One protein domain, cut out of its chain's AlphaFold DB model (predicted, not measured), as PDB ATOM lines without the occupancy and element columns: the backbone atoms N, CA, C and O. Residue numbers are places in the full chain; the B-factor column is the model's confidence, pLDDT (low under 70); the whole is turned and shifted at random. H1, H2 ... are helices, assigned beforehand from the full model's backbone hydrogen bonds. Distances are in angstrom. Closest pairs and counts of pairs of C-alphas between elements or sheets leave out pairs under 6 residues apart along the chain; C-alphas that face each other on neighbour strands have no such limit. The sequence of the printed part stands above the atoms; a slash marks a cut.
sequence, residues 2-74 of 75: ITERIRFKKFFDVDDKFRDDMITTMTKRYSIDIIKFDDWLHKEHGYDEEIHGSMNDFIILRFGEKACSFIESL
ATOM      1  N   ILE A   2      -8.043  -3.433  94.506       62.75
ATOM      2  CA  ILE A   2      -7.607  -2.734  93.270       62.75
ATOM      3  C   ILE A   2      -8.320  -3.273  92.011       62.75
ATOM      4  O   ILE A   2      -8.652  -2.513  91.106       62.75
ATOM      5  N   THR A   3      -8.591  -4.578  91.952       79.00
ATOM      6  CA  THR A   3      -9.112  -5.246  90.749       79.00
ATOM      7  C   THR A   3     -10.556  -4.859  90.427       79.00
ATOM      8  O   THR A   3     -10.895  -4.643  89.265       79.00
ATOM      9  N   GLU A   4     -11.409  -4.765  91.443       81.75
ATOM     10  CA  GLU A   4     -12.837  -4.476  91.312       81.75
ATOM     11  C   GLU A   4     -13.069  -3.015  90.925       81.75
ATOM     12  O   GLU A   4     -13.806  -2.752  89.980       81.75
ATOM     13  N   ARG A   5     -12.333  -2.078  91.536       82.06
ATOM     14  CA  ARG A   5     -12.330  -0.664  91.130       82.06
ATOM     15  C   ARG A   5     -11.917  -0.487  89.664       82.06
ATOM     16  O   ARG A   5     -12.565   0.243  88.919       82.06
ATOM     17  N   ILE A   6     -10.870  -1.191  89.216       85.00
ATOM     18  CA  ILE A   6     -10.435  -1.150  87.807       85.00
ATOM     19  C   ILE A   6     -11.519  -1.713  86.880       85.00
ATOM     20  O   ILE A   6     -11.732  -1.177  85.795       85.00
ATOM     21  N   ARG A   7     -12.206  -2.792  87.281       85.31
ATOM     22  CA  ARG A   7     -13.323  -3.353  86.504       85.31
ATOM     23  C   ARG A   7     -14.502  -2.390  86.434       85.31
ATOM     24  O   ARG A   7     -15.037  -2.208  85.349       85.31
ATOM     25  N   PHE A   8     -14.843  -1.735  87.541       87.81
ATOM     26  CA  PHE A   8     -15.900  -0.729  87.582       87.81
ATOM     27  C   PHE A   8     -15.616   0.405  86.597       87.81
ATOM     28  O   PHE A   8     -16.434   0.687  85.724       87.81
ATOM     29  N   LYS A   9     -14.401   0.961  86.641       88.94
ATOM     30  CA  LYS A   9     -13.958   1.976  85.681       88.94
ATOM     31  C   LYS A   9     -14.028   1.490  84.234       88.94
ATOM     32  O   LYS A   9     -14.394   2.252  83.357       88.94
ATOM     33  N   LYS A  10     -13.713   0.222  83.962       89.38
ATOM     34  CA  LYS A  10     -13.816  -0.333  82.604       89.38
ATOM     35  C   LYS A  10     -15.253  -0.430  82.085       89.38
ATOM     36  O   LYS A  10     -15.434  -0.305  80.881       89.38
ATOM     37  N   PHE A  11     -16.231  -0.701  82.948       88.56
ATOM     38  CA  PHE A  11     -17.632  -0.827  82.533       88.56
ATOM     39  C   PHE A  11     -18.342   0.521  82.436       88.56
ATOM     40  O   PHE A  11     -19.093   0.737  81.491       88.56
ATOM     41  N   PHE A  12     -18.088   1.419  83.388       87.56
ATOM     42  CA  PHE A  12     -18.873   2.645  83.555       87.56
ATOM     43  C   PHE A  12     -18.089   3.927  83.254       87.56
ATOM     44  O   PHE A  12     -18.658   5.003  83.339       87.56
ATOM     45  N   ASP A  13     -16.793   3.826  82.936       87.69
ATOM     46  CA  ASP A  13     -15.868   4.956  82.722       87.69
ATOM     47  C   ASP A  13     -15.839   5.977  83.876       87.69
ATOM     48  O   ASP A  13     -15.503   7.148  83.720       87.69
ATOM     49  N   VAL A  14     -16.165   5.513  85.087       85.25
ATOM     50  CA  VAL A  14     -16.181   6.316  86.313       85.25
ATOM     51  C   VAL A  14     -15.243   5.700  87.343       85.25
ATOM     52  O   VAL A  14     -15.211   4.487  87.547       85.25
ATOM     53  N   ASP A  15     -14.459   6.551  88.003       82.06
ATOM     54  CA  ASP A  15     -13.444   6.134  88.966       82.06
ATOM     55  C   ASP A  15     -13.904   6.384  90.409       82.06
ATOM     56  O   ASP A  15     -14.094   7.533  90.797       82.06
ATOM     57  N   ASP A  16     -14.093   5.304  91.178       77.81
ATOM     58  CA  ASP A  16     -14.315   5.261  92.643       77.81
ATOM     59  C   ASP A  16     -15.449   6.149  93.206       77.81
ATOM     60  O   ASP A  16     -15.620   6.253  94.417       77.81
ATOM     61  N   LYS A  17     -16.263   6.769  92.343       82.56
ATOM     62  CA  LYS A  17     -17.300   7.754  92.703       82.56
ATOM     63  C   LYS A  17     -18.400   7.188  93.601       82.56
ATOM     64  O   LYS A  17     -18.995   7.922  94.384       82.56
ATOM     65  N   PHE A  18     -18.677   5.896  93.461       90.19
ATOM     66  CA  PHE A  18     -19.774   5.219  94.149       90.19
ATOM     67  C   PHE A  18     -19.286   4.281  95.235       90.19
ATOM     68  O   PHE A  18     -20.073   3.490  95.721       90.19
ATOM     69  N   ARG A  19     -18.004   4.303  95.599       88.69
ATOM     70  CA  ARG A  19     -17.492   3.389  96.614       88.69
ATOM     71  C   ARG A  19     -18.183   3.632  97.959       88.69
ATOM     72  O   ARG A  19     -18.197   4.755  98.460       88.69
ATOM     73  N   ASP A  20     -18.711   2.566  98.556       89.88
ATOM     74  CA  ASP A  20     -19.183   2.594  99.940       89.88
ATOM     75  C   ASP A  20     -17.993   2.337 100.868       89.88
ATOM     76  O   ASP A  20     -17.524   1.204 101.018       89.88
ATOM     77  N   ASP A  21     -17.461   3.401 101.469       87.44
ATOM     78  CA  ASP A  21     -16.297   3.310 102.348       87.44
ATOM     79  C   ASP A  21     -16.564   2.506 103.622       87.44
ATOM     80  O   ASP A  21     -15.660   1.816 104.106       87.44
ATOM     81  N   MET A  22     -17.787   2.550 104.155       88.50
ATOM     82  CA  MET A  22     -18.140   1.852 105.386       88.50
ATOM     83  C   MET A  22     -18.180   0.345 105.141       88.50
ATOM     84  O   MET A  22     -17.426  -0.402 105.773       88.50
ATOM     85  N   ILE A  23     -18.979  -0.102 104.171       87.56
ATOM     86  CA  ILE A  23     -19.102  -1.519 103.811       87.56
ATOM     87  C   ILE A  23     -17.769  -2.052 103.294       87.56
ATOM     88  O   ILE A  23     -17.342  -3.138 103.700       87.56
ATOM     89  N   THR A  24     -17.055  -1.273 102.475       88.06
ATOM     90  CA  THR A  24     -15.746  -1.689 101.959       88.06
ATOM     91  C   THR A  24     -14.733  -1.897 103.079       88.06
ATOM     92  O   THR A  24     -13.991  -2.881 103.071       88.06
ATOM     93  N   THR A  25     -14.708  -1.015 104.080       88.75
ATOM     94  CA  THR A  25     -13.789  -1.139 105.221       88.75
ATOM     95  C   THR A  25     -14.168  -2.312 106.123       88.75
ATOM     96  O   THR A  25     -13.292  -3.073 106.539       88.75
ATOM     97  N   MET A  26     -15.462  -2.500 106.395       89.94
ATOM     98  CA  MET A  26     -15.955  -3.571 107.269       89.94
ATOM     99  C   MET A  26     -15.760  -4.963 106.659       89.94
ATOM    100  O   MET A  26     -15.352  -5.892 107.355       89.94
ATOM    101  N   THR A  27     -16.009  -5.115 105.357       86.38
ATOM    102  CA  THR A  27     -15.934  -6.411 104.660       86.38
ATOM    103  C   THR A  27     -14.568  -6.682 104.028       86.38
ATOM    104  O   THR A  27     -14.280  -7.819 103.645       86.38
ATOM    105  N   LYS A  28     -13.723  -5.648 103.893       85.62
ATOM    106  CA  LYS A  28     -12.486  -5.646 103.087       85.62
ATOM    107  C   LYS A  28     -12.714  -6.018 101.611       85.62
ATOM    108  O   LYS A  28     -11.762  -6.373 100.909       85.62
ATOM    109  N   ARG A  29     -13.959  -5.947 101.132       85.06
ATOM    110  CA  ARG A  29     -14.363  -6.183  99.739       85.06
ATOM    111  C   ARG A  29     -14.847  -4.877  99.139       85.06
ATOM    112  O   ARG A  29     -15.446  -4.079  99.836       85.06
ATOM    113  N   TYR A  30     -14.562  -4.646  97.864       85.50
ATOM    114  CA  TYR A  30     -15.061  -3.448  97.195       85.50
ATOM    115  C   TYR A  30     -16.587  -3.522  97.114       85.50
ATOM    116  O   TYR A  30     -17.106  -4.505  96.595       85.50
ATOM    117  N   SER A  31     -17.270  -2.506  97.630       89.00
ATOM    118  CA  SER A  31     -18.722  -2.369  97.552       89.00
ATOM    119  C   SER A  31     -19.072  -0.946  97.140       89.00
ATOM    120  O   SER A  31     -18.256  -0.025  97.282       89.00
ATOM    121  N   ILE A  32     -20.264  -0.783  96.582       91.75
ATOM    122  CA  ILE A  32     -20.746   0.491  96.070       91.75
ATOM    123  C   ILE A  32     -22.030   0.916  96.773       91.75
ATOM    124  O   ILE A  32     -22.859   0.097  97.155       91.75
ATOM    125  N   ASP A  33     -22.200   2.223  96.887       92.75
ATOM    126  CA  ASP A  33     -23.440   2.872  97.260       92.75
ATOM    127  C   ASP A  33     -24.389   2.819  96.057       92.75
ATOM    128  O   ASP A  33     -24.280   3.601  95.106       92.75
ATOM    129  N   ILE A  34     -25.293   1.838  96.088       90.94
ATOM    130  CA  ILE A  34     -26.224   1.567  94.992       90.94
ATOM    131  C   ILE A  34     -27.187   2.725  94.744       90.94
ATOM    132  O   ILE A  34     -27.558   2.967  93.602       90.94
ATOM    133  N   ILE A  35     -27.527   3.487  95.787       91.12
ATOM    134  CA  ILE A  35     -28.425   4.640  95.681       91.12
ATOM    135  C   ILE A  35     -27.731   5.742  94.885       91.12
ATOM    136  O   ILE A  35     -28.308   6.289  93.955       91.12
ATOM    137  N   LYS A  36     -26.457   6.036  95.184       92.38
ATOM    138  CA  LYS A  36     -25.685   7.015  94.397       92.38
ATOM    139  C   LYS A  36     -25.443   6.566  92.960       92.38
ATOM    140  O   LYS A  36     -25.319   7.416  92.078       92.38
ATOM    141  N   PHE A  37     -25.294   5.263  92.741       93.44
ATOM    142  CA  PHE A  37     -25.133   4.710  91.403       93.44
ATOM    143  C   PHE A  37     -26.418   4.857  90.581       93.44
ATOM    144  O   PHE A  37     -26.356   5.358  89.461       93.44
ATOM    145  N   ASP A  38     -27.568   4.518  91.160       92.50
ATOM    146  CA  ASP A  38     -28.888   4.700  90.553       92.50
ATOM    147  C   ASP A  38     -29.168   6.177  90.212       92.50
ATOM    148  O   ASP A  38     -29.481   6.520  89.072       92.50
ATOM    149  N   ASP A  39     -28.902   7.081  91.157       93.81
ATOM    150  CA  ASP A  39     -28.995   8.532  90.968       93.81
ATOM    151  C   ASP A  39     -28.164   9.031  89.774       93.81
ATOM    152  O   ASP A  39     -28.541   9.963  89.058       93.81
ATOM    153  N   TRP A  40     -26.984   8.441  89.578       94.25
ATOM    154  CA  TRP A  40     -26.099   8.772  88.469       94.25
ATOM    155  C   TRP A  40     -26.606   8.222  87.137       94.25
ATOM    156  O   TRP A  40     -26.498   8.922  86.130       94.25
ATOM    157  N   LEU A  41     -27.196   7.023  87.122       93.88
ATOM    158  CA  LEU A  41     -27.851   6.487  85.930       93.88
ATOM    159  C   LEU A  41     -29.005   7.402  85.495       93.88
ATOM    160  O   LEU A  41     -29.090   7.744  84.315       93.88
ATOM    161  N   HIS A  42     -29.822   7.875  86.440       94.25
ATOM    162  CA  HIS A  42     -30.902   8.824  86.158       94.25
ATOM    163  C   HIS A  42     -30.367  10.147  85.592       94.25
ATOM    164  O   HIS A  42     -30.804  10.608  84.538       94.25
ATOM    165  N   LYS A  43     -29.375  10.753  86.256       93.38
ATOM    166  CA  LYS A  43     -28.895  12.105  85.914       93.38
ATOM    167  C   LYS A  43     -28.016  12.160  84.667       93.38
ATOM    168  O   LYS A  43     -28.179  13.067  83.856       93.38
ATOM    169  N   GLU A  44     -27.077  11.230  84.521       91.75
ATOM    170  CA  GLU A  44     -26.052  11.291  83.465       91.75
ATOM    171  C   GLU A  44     -26.380  10.397  82.266       91.75
ATOM    172  O   GLU A  44     -25.904  10.647  81.158       91.75
ATOM    173  N   HIS A  45     -27.189   9.354  82.469       89.31
ATOM    174  CA  HIS A  45     -27.536   8.399  81.420       89.31
ATOM    175  C   HIS A  45     -29.011   8.423  81.020       89.31
ATOM    176  O   HIS A  45     -29.364   7.756  80.048       89.31
ATOM    177  N   GLY A  46     -29.841   9.215  81.703       92.31
ATOM    178  CA  GLY A  46     -31.269   9.314  81.414       92.31
ATOM    179  C   GLY A  46     -32.010   8.008  81.681       92.31
ATOM    180  O   GLY A  46     -32.960   7.700  80.965       92.31
ATOM    181  N   TYR A  47     -31.539   7.219  82.654       94.75
ATOM    182  CA  TYR A  47     -32.315   6.098  83.168       94.75
ATOM    183  C   TYR A  47     -33.662   6.615  83.684       94.75
ATOM    184  O   TYR A  47     -33.747   7.725  84.202       94.75
ATOM    185  N   ASP A  48     -34.698   5.826  83.446       92.62
ATOM    186  CA  ASP A  48     -36.092   6.122  83.757       92.62
ATOM    187  C   ASP A  48     -36.791   4.769  83.843       92.62
ATOM    188  O   ASP A  48     -36.702   3.975  82.895       92.62
ATOM    189  N   GLU A  49     -37.420   4.478  84.976       93.06
ATOM    190  CA  GLU A  49     -37.963   3.151  85.254       93.06
ATOM    191  C   GLU A  49     -39.226   2.842  84.442       93.06
ATOM    192  O   GLU A  49     -39.504   1.677  84.146       93.06
ATOM    193  N   GLU A  50     -39.981   3.869  84.034       92.94
ATOM    194  CA  GLU A  50     -41.178   3.704  83.206       92.94
ATOM    195  C   GLU A  50     -40.811   3.367  81.755       92.94
ATOM    196  O   GLU A  50     -41.521   2.609  81.089       92.94
ATOM    197  N   ILE A  51     -39.691   3.909  81.266       92.25
ATOM    198  CA  ILE A  51     -39.222   3.711  79.888       92.25
ATOM    199  C   ILE A  51     -38.328   2.475  79.765       92.25
ATOM    200  O   ILE A  51     -38.452   1.709  78.807       92.25
ATOM    201  N   HIS A  52     -37.395   2.297  80.699       92.81
ATOM    202  CA  HIS A  52     -36.307   1.326  80.575       92.81
ATOM    203  C   HIS A  52     -36.499   0.068  81.430       92.81
ATOM    204  O   HIS A  52     -35.744  -0.889  81.257       92.81
ATOM    205  N   GLY A  53     -37.501   0.042  82.311       92.69
ATOM    206  CA  GLY A  53     -37.729  -1.063  83.235       92.69
ATOM    207  C   GLY A  53     -36.833  -0.965  84.465       92.69
ATOM    208  O   GLY A  53     -36.639   0.112  85.018       92.69
ATOM    209  N   SER A  54     -36.304  -2.095  84.933       93.31
ATOM    210  CA  SER A  54     -35.446  -2.090  86.117       93.31
ATOM    211  C   SER A  54     -34.055  -1.522  85.824       93.31
ATOM    212  O   SER A  54     -33.587  -1.493  84.685       93.31
ATOM    213  N   MET A  55     -33.331  -1.156  86.882       93.00
ATOM    214  CA  MET A  55     -31.955  -0.674  86.763       93.00
ATOM    215  C   MET A  55     -31.074  -1.741  86.106       93.00
ATOM    216  O   MET A  55     -30.215  -1.422  85.289       93.00
ATOM    217  N   ASN A  56     -31.328  -3.018  86.406       94.38
ATOM    218  CA  ASN A  56     -30.657  -4.140  85.761       94.38
ATOM    219  C   ASN A  56     -30.930  -4.165  84.253       94.38
ATOM    220  O   ASN A  56     -29.984  -4.277  83.476       94.38
ATOM    221  N   ASP A  57     -32.187  -3.999  83.832       94.25
ATOM    222  CA  ASP A  57     -32.549  -3.939  82.409       94.25
ATOM    223  C   ASP A  57     -31.819  -2.789  81.711       94.25
ATOM    224  O   ASP A  57     -31.223  -2.977  80.647       94.25
ATOM    225  N   PHE A  58     -31.765  -1.618  82.350       95.38
ATOM    226  CA  PHE A  58     -31.032  -0.471  81.831       95.38
ATOM    227  C   PHE A  58     -29.523  -0.722  81.739       95.38
ATOM    228  O   PHE A  58     -28.897  -0.399  80.726       95.38
ATOM    229  N   ILE A  59     -28.920  -1.335  82.762       94.12
ATOM    230  CA  ILE A  59     -27.492  -1.666  82.754       94.12
ATOM    231  C   ILE A  59     -27.189  -2.682  81.651       94.12
ATOM    232  O   ILE A  59     -26.206  -2.513  80.925       94.12
ATOM    233  N   ILE A  60     -28.023  -3.710  81.487       95.00
ATOM    234  CA  ILE A  60     -27.889  -4.700  80.411       95.00
ATOM    235  C   ILE A  60     -27.991  -4.006  79.052       95.00
ATOM    236  O   ILE A  60     -27.135  -4.222  78.193       95.00
ATOM    237  N   LEU A  61     -28.985  -3.136  78.873       92.94
ATOM    238  CA  LEU A  61     -29.215  -2.404  77.631       92.94
ATOM    239  C   LEU A  61     -28.037  -1.485  77.272       92.94
ATOM    240  O   LEU A  61     -27.647  -1.411  76.106       92.94
ATOM    241  N   ARG A  62     -27.469  -0.776  78.257       92.44
ATOM    242  CA  ARG A  62     -26.473   0.280  78.022       92.44
ATOM    243  C   ARG A  62     -25.023  -0.189  78.115       92.44
ATOM    244  O   ARG A  62     -24.184   0.288  77.352       92.44
ATOM    245  N   PHE A  63     -24.728  -1.101  79.036       92.38
ATOM    246  CA  PHE A  63     -23.371  -1.541  79.384       92.38
ATOM    247  C   PHE A  63     -23.163  -3.057  79.195       92.38
ATOM    248  O   PHE A  63     -22.026  -3.537  79.242       92.38
ATOM    249  N   GLY A  64     -24.233  -3.810  78.927       93.88
ATOM    250  CA  GLY A  64     -24.209  -5.245  78.653       93.88
ATOM    251  C   GLY A  64     -24.372  -6.121  79.897       93.88
ATOM    252  O   GLY A  64     -24.119  -5.710  81.028       93.88
ATOM    253  N   GLU A  65     -24.730  -7.388  79.675       94.44
ATOM    254  CA  GLU A  65     -24.985  -8.374  80.742       94.44
ATOM    255  C   GLU A  65     -23.824  -8.513  81.733       94.44
ATOM    256  O   GLU A  65     -24.029  -8.609  82.941       94.44
ATOM    257  N   LYS A  66     -22.580  -8.449  81.242       93.56
ATOM    258  CA  LYS A  66     -21.385  -8.552  82.094       93.56
ATOM    259  C   LYS A  66     -21.275  -7.408  83.102       93.56
ATOM    260  O   LYS A  66     -20.729  -7.627  84.181       93.56
ATOM    261  N   ALA A  67     -21.747  -6.213  82.749       92.12
ATOM    262  CA  ALA A  67     -21.760  -5.073  83.656       92.12
ATOM    263  C   ALA A  67     -22.833  -5.261  84.736       92.12
ATOM    264  O   ALA A  67     -22.555  -5.033  85.910       92.12
ATOM    265  N   CYS A  68     -24.011  -5.764  84.354       93.69
ATOM    266  CA  CYS A  68     -25.098  -6.067  85.284       93.69
ATOM    267  C   CYS A  68     -24.678  -7.122  86.313       93.69
ATOM    268  O   CYS A  68     -24.690  -6.848  87.510       93.69
ATOM    269  N   SER A  69     -24.170  -8.276  85.862       93.31
ATOM    270  CA  SER A  69     -23.691  -9.325  86.774       93.31
ATOM    271  C   SER A  69     -22.533  -8.859  87.661       93.31
ATOM    272  O   SER A  69     -22.341  -9.370  88.762       93.31
ATOM    273  N   PHE A  70     -21.730  -7.900  87.192       91.69
ATOM    274  CA  PHE A  70     -20.692  -7.301  88.020       91.69
ATOM    275  C   PHE A  70     -21.292  -6.433  89.131       91.69
ATOM    276  O   PHE A  70     -20.885  -6.613  90.274       91.69
ATOM    277  N   ILE A  71     -22.263  -5.562  88.837       90.88
ATOM    278  CA  ILE A  71     -22.950  -4.747  89.854       90.88
ATOM    279  C   ILE A  71     -23.629  -5.633  90.900       90.88
ATOM    280  O   ILE A  71     -23.413  -5.421  92.088       90.88
ATOM    281  N   GLU A  72     -24.337  -6.681  90.479       90.38
ATOM    282  CA  GLU A  72     -24.966  -7.642  91.398       90.38
ATOM    283  C   GLU A  72     -23.955  -8.339  92.317       90.38
ATOM    284  O   GLU A  72     -24.283  -8.681  93.445       90.38
ATOM    285  N   SER A  73     -22.707  -8.521  91.870       89.19
ATOM    286  CA  SER A  73     -21.648  -9.111  92.700       89.19
ATOM    287  C   SER A  73     -21.046  -8.157  93.745       89.19
ATOM    288  O   SER A  73     -20.256  -8.606  94.578       89.19
ATOM    289  N   LEU A  74     -21.354  -6.856  93.668       85.06
ATOM    290  CA  LEU A  74     -20.858  -5.813  94.581       85.06
ATOM    291  C   LEU A  74     -21.852  -5.438  95.692       85.06
ATOM    292  O   LEU A  74     -21.469  -4.702  96.612       85.06
TER     293      LEU A  74
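What this domain is: This is residues 2 to 74 of the 75 residues of an uncharacterized protein of viral metagenome (UniProt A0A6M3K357). Six short helices are set loosely along an elongated body, with H3, the longest by residues, along one side and H1 with the helical hairpin of H5 and H6 on the other side. H2 lies at one end of the long axis and the four-residue H4 at the other, and H5 and H6 are the one pair of helices that clearly touch. The printed part has 73 residues, with six named helices in the order H1, H2, H3, H4, H5, H6 along the chain and no named strand, and its class is all helix. The whole is compact, with a radius of gyration of the C-alphas of 12.1 A, and the C-alphas span 36 by 20 by 18 A along their three main axes.

Where its parts are: H3 is residues 34 to 45, 12 residues, and measures 15.3 A from first to last C-alpha; it begins at C-alpha 34, at (-26.224, 1.567, 94.992). After it come H4, residues 49 to 52 and 5.3 A long, and H5, residues 55 to 63 and 11.4 A long. H6, residues 65 to 72, measures 10.7 A and ends at C-alpha 72, at (-24.966, -7.642, 91.398). Before H3 stands H2, residues 21 to 27, with 10.0 A from first to last C-alpha. H1, residues 2 to 12, measures 15.8 A and begins at C-alpha 2, at (-7.607, -2.734, 93.270).

How they stand to each other: H3 touches no helix but is near H5. These two are close but not clearly touching, and their closest C-alphas, those of Asp 38 and Met 55, are 7.3 A apart. Their lines stand at a steep tilt of 50 degrees, and they run the same way. H5 and H6 touch, with the C-alphas of Ile 59 and Cys 68 the closest, 5.6 A apart. They run opposite ways at a steep tilt of 42 degrees and form a helical hairpin. H1 is close to H6 but not clearly touching it, with the closest C-alphas, those of Phe 11 and Ala 67, 6.0 A apart; the two run opposite ways at a steep tilt of 52 degrees. H1 is also close to H5 but not clearly touching it: the closest C-alphas are those of Phe 11 and Phe 63, 6.6 A apart, and the lines are about perpendicular at 82 degrees. H4 is close to H5 but not clearly touching it, and the C-alphas of His 52 and Phe 58, the closest of the two helices, are 5.7 A apart. H2 touches no helix. Among the pairs that stay apart are H1 and H3, H3 and H6, and H2 and H3. In H1, H2, H3, H5 and H6 every O i to N i+4 pair is within hydrogen-bond range. H4 is too short for such a pair, and its one O i to N i+3 pair is not within range.

The domain as a whole: The two C-alphas farthest apart in the domain are those of Met 26 and Ile 51, at 36.7 A, while the C-alphas of Ile 2 and Leu 74, the first and last printed, are 13.7 A apart. Of the helix centres, that of H6 is nearest to the mean of the C-alphas, at 8.2 A, and that of H4 is farthest from it, at 17.5 A. The links H3 to H4, H4 to H5 and H5 to H6 are tight; H1 to H2, with 8 residues, and H2 to H3, with 6, are short; no link is long. The printed part runs from residue 2 to residue 74 and has no cut. The mean pLDDT of the printed part is 89.7, and residue 2 is the one printed residue under 70.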